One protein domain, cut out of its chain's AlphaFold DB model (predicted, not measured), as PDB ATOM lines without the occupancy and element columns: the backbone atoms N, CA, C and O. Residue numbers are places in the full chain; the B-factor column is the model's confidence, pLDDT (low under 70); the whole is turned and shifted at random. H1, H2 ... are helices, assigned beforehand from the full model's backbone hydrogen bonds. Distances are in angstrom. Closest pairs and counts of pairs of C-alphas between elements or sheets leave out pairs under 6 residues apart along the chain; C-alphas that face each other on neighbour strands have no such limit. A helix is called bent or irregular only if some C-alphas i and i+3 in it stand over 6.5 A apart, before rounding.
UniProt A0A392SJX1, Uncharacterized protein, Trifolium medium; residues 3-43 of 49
ATOM      1  N   ALA A   3     180.420 277.300 181.300       71.56
ATOM      2  CA  ALA A   3     180.369 278.723 181.655       71.56
ATOM      3  C   ALA A   3     180.914 279.038 183.064       71.56
ATOM      4  O   ALA A   3     181.537 280.071 183.275       71.56
ATOM      5  N   GLN A   4     180.719 278.134 184.030       76.62
ATOM      6  CA  GLN A   4     181.208 278.326 185.397       76.62
ATOM      7  C   GLN A   4     182.725 278.120 185.505       76.62
ATOM      8  O   GLN A   4     183.381 278.789 186.297       76.62
ATOM      9  N   GLU A   5     183.286 277.191 184.734       74.00
ATOM     10  CA  GLU A   5     184.730 276.945 184.690       74.00
ATOM     11  C   GLU A   5     185.455 278.125 184.040       74.00
ATOM     12  O   GLU A   5     186.421 278.637 184.596       74.00
ATOM     13  N   GLU A   6     184.902 278.641 182.945       70.00
ATOM     14  CA  GLU A   6     185.414 279.828 182.259       70.00
ATOM     15  C   GLU A   6     185.399 281.061 183.174       70.00
ATOM     16  O   GLU A   6     186.396 281.773 183.285       70.00
ATOM     17  N   GLN A   7     184.320 281.261 183.939       73.81
ATOM     18  CA  GLN A   7     184.235 282.348 184.915       73.81
ATOM     19  C   GLN A   7     185.271 282.209 186.045       73.81
ATOM     20  O   GLN A   7     185.853 283.207 186.468       73.81
ATOM     21  N   ARG A   8     185.551 280.986 186.519       75.44
ATOM     22  CA  ARG A   8     186.604 280.738 187.522       75.44
ATOM     23  C   ARG A   8     187.995 281.050 186.969       75.44
ATOM     24  O   ARG A   8     188.802 281.623 187.695       75.44
ATOM     25  N   VAL A   9     188.260 280.715 185.705       70.81
ATOM     26  CA  VAL A   9     189.531 281.033 185.031       70.81
ATOM     27  C   VAL A   9     189.706 282.543 184.885       70.81
ATOM     28  O   VAL A   9     190.768 283.061 185.222       70.81
ATOM     29  N   VAL A  10     188.658 283.269 184.477       71.75
ATOM     30  CA  VAL A  10     188.692 284.738 184.385       71.75
ATOM     31  C   VAL A  10     188.966 285.362 185.755       71.75
ATOM     32  O   VAL A  10     189.899 286.148 185.893       71.75
ATOM     33  N   VAL A  11     188.237 284.958 186.798       69.50
ATOM     34  CA  VAL A  11     188.449 285.481 188.160       69.50
ATOM     35  C   VAL A  11     189.860 285.171 188.674       69.50
ATOM     36  O   VAL A  11     190.502 286.049 189.244       69.50
ATOM     37  N   ALA A  12     190.376 283.963 188.432       66.12
ATOM     38  CA  ALA A  12     191.737 283.590 188.818       66.12
ATOM     39  C   ALA A  12     192.804 284.395 188.056       66.12
ATOM     40  O   ALA A  12     193.792 284.807 188.658       66.12
ATOM     41  N   SER A  13     192.598 284.661 186.762       60.94
ATOM     42  CA  SER A  13     193.519 285.479 185.961       60.94
ATOM     43  C   SER A  13     193.559 286.939 186.414       60.94
ATOM     44  O   SER A  13     194.641 287.509 186.530       60.94
ATOM     45  N   VAL A  14     192.405 287.520 186.759       68.31
ATOM     46  CA  VAL A  14     192.329 288.876 187.319       68.31
ATOM     47  C   VAL A  14     193.001 288.904 188.689       68.31
ATOM     48  O   VAL A  14     193.841 289.763 188.930       68.31
ATOM     49  N   ALA A  15     192.724 287.941 189.570       65.56
ATOM     50  CA  ALA A  15     193.378 287.867 190.877       65.56
ATOM     51  C   ALA A  15     194.909 287.717 190.769       65.56
ATOM     52  O   ALA A  15     195.635 288.356 191.523       65.56
ATOM     53  N   ALA A  16     195.407 286.925 189.814       65.81
ATOM     54  CA  ALA A  16     196.841 286.765 189.574       65.81
ATOM     55  C   ALA A  16     197.497 288.037 189.014       65.81
ATOM     56  O   ALA A  16     198.616 288.355 189.409       65.81
ATOM     57  N   ALA A  17     196.801 288.780 188.146       65.31
ATOM     58  CA  ALA A  17     197.265 290.084 187.678       65.31
ATOM     59  C   ALA A  17     197.325 291.104 188.827       65.31
ATOM     60  O   ALA A  17     198.300 291.832 188.928       65.31
ATOM     61  N   ASN A  18     196.346 291.094 189.736       66.06
ATOM     62  CA  ASN A  18     196.286 292.031 190.862       66.06
ATOM     63  C   ASN A  18     197.203 291.653 192.047       66.06
ATOM     64  O   ASN A  18     197.477 292.491 192.895       66.06
ATOM     65  N   ALA A  19     197.710 290.417 192.131       70.44
ATOM     66  CA  ALA A  19     198.498 289.945 193.281       70.44
ATOM     67  C   ALA A  19     199.914 290.556 193.395       70.44
ATOM     68  O   ALA A  19     200.624 290.270 194.359       70.44
ATOM     69  N   GLY A  20     200.342 291.377 192.431       73.56
ATOM     70  CA  GLY A  20     201.664 292.012 192.445       73.56
ATOM     71  C   GLY A  20     201.795 293.269 191.589       73.56
ATOM     72  O   GLY A  20     202.909 293.766 191.426       73.56
ATOM     73  N   THR A  21     200.700 293.783 191.026       76.88
ATOM     74  CA  THR A  21     200.719 295.048 190.290       76.88
ATOM     75  C   THR A  21     200.496 296.205 191.254       76.88
ATOM     76  O   THR A  21     199.545 296.151 192.032       76.88
ATOM     77  N   PRO A  22     201.327 297.256 191.204       80.44
ATOM     78  CA  PRO A  22     201.031 298.495 191.906       80.44
ATOM     79  C   PRO A  22     199.653 299.017 191.487       80.44
ATOM     80  O   PRO A  22     199.357 299.102 190.294       80.44
ATOM     81  N   GLU A  23     198.819 299.352 192.464       85.94
ATOM     82  CA  GLU A  23     197.570 300.065 192.225       85.94
ATOM     83  C   GLU A  23     197.851 301.563 192.301       85.94
ATOM     84  O   GLU A  23     198.420 302.042 193.279       85.94
ATOM     85  N   PHE A  24     197.438 302.291 191.268       87.25
ATOM     86  CA  PHE A  24     197.504 303.744 191.225       87.25
ATOM     87  C   PHE A  24     196.093 304.295 191.079       87.25
ATOM     88  O   PHE A  24     195.282 303.780 190.304       87.25
ATOM     89  N   THR A  25     195.790 305.351 191.826       90.12
ATOM     90  CA  THR A  25     194.531 306.081 191.645       90.12
ATOM     91  C   THR A  25     194.637 307.028 190.453       90.12
ATOM     92  O   THR A  25     195.733 307.453 190.089       90.12
ATOM     93  N   PHE A  26     193.502 307.412 189.862       89.69
ATOM     94  CA  PHE A  26     193.498 308.412 188.790       89.69
ATOM     95  C   PHE A  26     194.178 309.716 189.225       89.69
ATOM     96  O   PHE A  26     194.974 310.252 188.465       89.69
ATOM     97  N   SER A  27     193.969 310.161 190.466       90.44
ATOM     98  CA  SER A  27     194.612 311.367 190.999       90.44
ATOM     99  C   SER A  27     196.132 311.236 191.129       90.44
ATOM    100  O   SER A  27     196.862 312.189 190.877       90.44
ATOM    101  N   GLU A  28     196.642 310.052 191.477       91.38
ATOM    102  CA  GLU A  28     198.091 309.800 191.526       91.38
ATOM    103  C   GLU A  28     198.731 309.807 190.131       91.38
ATOM    104  O   GLU A  28     199.887 310.195 189.973       91.38
ATOM    105  N   LEU A  29     197.954 309.441 189.110       89.75
ATOM    106  CA  LEU A  29     198.355 309.502 187.706       89.75
ATOM    107  C   LEU A  29     198.098 310.876 187.062       89.75
ATOM    108  O   LEU A  29     198.406 311.055 185.885       89.75
ATOM    109  N   GLY A  30     197.529 311.839 187.800       89.81
ATOM    110  CA  GLY A  30     197.135 313.143 187.260       89.81
ATOM    111  C   GLY A  30     195.993 313.068 186.240       89.81
ATOM    112  O   GLY A  30     195.907 313.911 185.358       89.81
ATOM    113  N   LEU A  31     195.137 312.048 186.340       93.19
ATOM    114  CA  LEU A  31     194.012 311.759 185.444       93.19
ATOM    115  C   LEU A  31     192.659 312.141 186.067       93.19
ATOM    116  O   LEU A  31     191.651 311.474 185.837       93.19
ATOM    117  N   ASP A  32     192.637 313.182 186.902       91.81
ATOM    118  CA  ASP A  32     191.403 313.690 187.513       91.81
ATOM    119  C   ASP A  32     190.443 314.293 186.467       91.81
ATOM    120  O   ASP A  32     189.224 314.245 186.656       91.81
ATOM    121  N   ASP A  33     190.969 314.827 185.354       91.75
ATOM    122  CA  ASP A  33     190.177 315.238 184.191       91.75
ATOM    123  C   ASP A  33     190.056 314.068 183.189       91.75
ATOM    124  O   ASP A  33     191.067 313.551 182.702       91.75
ATOM    125  N   PRO A  34     188.832 313.652 182.805       84.94
ATOM    126  CA  PRO A  34     188.616 312.650 181.760       84.94
ATOM    127  C   PRO A  34     189.321 312.942 180.424       84.94
ATOM    128  O   PRO A  34     189.594 312.010 179.661       84.94
ATOM    129  N   ALA A  35     189.602 314.211 180.113       87.69
ATOM    130  CA  ALA A  35     190.349 314.595 178.919       87.69
ATOM    131  C   ALA A  35     191.811 314.105 178.954       87.69
ATOM    132  O   ALA A  35     192.348 313.716 177.912       87.69
ATOM    133  N   ASP A  36     192.426 314.038 180.138       88.06
ATOM    134  CA  ASP A  36     193.837 313.677 180.313       88.06
ATOM    135  C   ASP A  36     194.101 312.185 180.098       88.06
ATOM    136  O   ASP A  36     195.194 311.796 179.682       88.06
ATOM    137  N   PHE A  37     193.078 311.340 180.261       89.19
ATOM    138  CA  PHE A  37     193.183 309.907 179.985       89.19
ATOM    139  C   PHE A  37     193.591 309.625 178.533       89.19
ATOM    140  O   PHE A  37     194.442 308.774 178.269       89.19
ATOM    141  N   ASN A  38     193.013 310.360 177.576       86.62
ATOM    142  CA  ASN A  38     193.358 310.185 176.166       86.62
ATOM    143  C   ASN A  38     194.795 310.625 175.879       86.62
ATOM    144  O   ASN A  38     195.480 309.958 175.108       86.62
ATOM    145  N   ASN A  39     195.264 311.700 176.515       86.56
ATOM    146  CA  ASN A  39     196.642 312.162 176.361       86.56
ATOM    147  C   ASN A  39     197.636 311.155 176.942       86.56
ATOM    148  O   ASN A  39     198.672 310.906 176.337       86.56
ATOM    149  N   PHE A  40     197.305 310.540 178.079       87.62
ATOM    150  CA  PHE A  40     198.117 309.500 178.708       87.62
ATOM    151  C   PHE A  40     198.213 308.229 177.855       87.62
ATOM    152  O   PHE A  40     199.296 307.678 177.683       87.62
ATOM    153  N   MET A  41     197.096 307.776 177.280       89.38
ATOM    154  CA  MET A  41     197.068 306.550 176.474       89.38
ATOM    155  C   MET A  41     197.678 306.716 175.078       89.38
ATOM    156  O   MET A  41     198.153 305.739 174.506       89.38
ATOM    157  N   ASN A  42     197.647 307.931 174.526       87.69
ATOM    158  CA  ASN A  42     198.112 308.224 173.169       87.69
ATOM    159  C   ASN A  42     199.379 309.085 173.168       87.69
ATOM    160  O   ASN A  42     199.560 309.906 172.270       87.69
ATOM    161  N   GLN A  43     200.245 308.931 174.174       82.38
ATOM    162  CA  GLN A  43     201.557 309.563 174.120       82.38
ATOM    163  C   GLN A  43     202.317 308.999 172.926       82.38
ATOM    164  O   GLN A  43     202.534 307.787 172.834       82.38
TER     165      GLN A  43
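AT A GLANCE: This is residues 3 to 43 of the 49 residues of an uncharacterized protein of Trifolium medium (UniProt A0A392SJX1). A long helix, H1, sticks out as a free arm, and a long link joins it to a small head where the short helix H2 follows the curving last part of that link. The two helices have no contact with each other, and there is no shared core between them. The printed part has 41 residues, with two named helices in the order H1, H2 and no named strand; the class is all helix. The whole is extended, with a radius of gyration of the C-alphas of 15.0 A, and elongated, spanning 38 by 21 by 17 A.

IN THESE COORDINATES: H1 is the longest helix, residues 3 to 18, and measures 22.7 A from first to last C-alpha, from Ala 3 at (180.369, 278.723, 181.655) to Asn 18 at (196.286, 292.031, 190.862). H2 is residues 34 to 41, 11.7 A long, and its last C-alpha, that of Met 41, is at (197.068, 306.550, 176.474). H2 is neither bent nor irregular, but only just: C-alphas 35 and 38 are 6.0 A apart.

HOW THE PARTS SIT: Residues 3 to 25, of which 3 to 18 belong to H1, stand free. H1 and H2 are apart, with no C-alpha of the one within 8 A of the other. In H1 every O i to N i+4 pair is within hydrogen-bond range; in H2 2 of 4 are, beside 4 of 5 O i to N i+3 pairs.

THE WHOLE: The C-alphas of Gln 4 and Gln 43, the two farthest apart, are 38.9 A apart. The printed part has no cut. Residues 19 to 33 make the long link from H1 to H2. The mean pLDDT of the printed part is 79.9, and residues 11 to 18 are under 70.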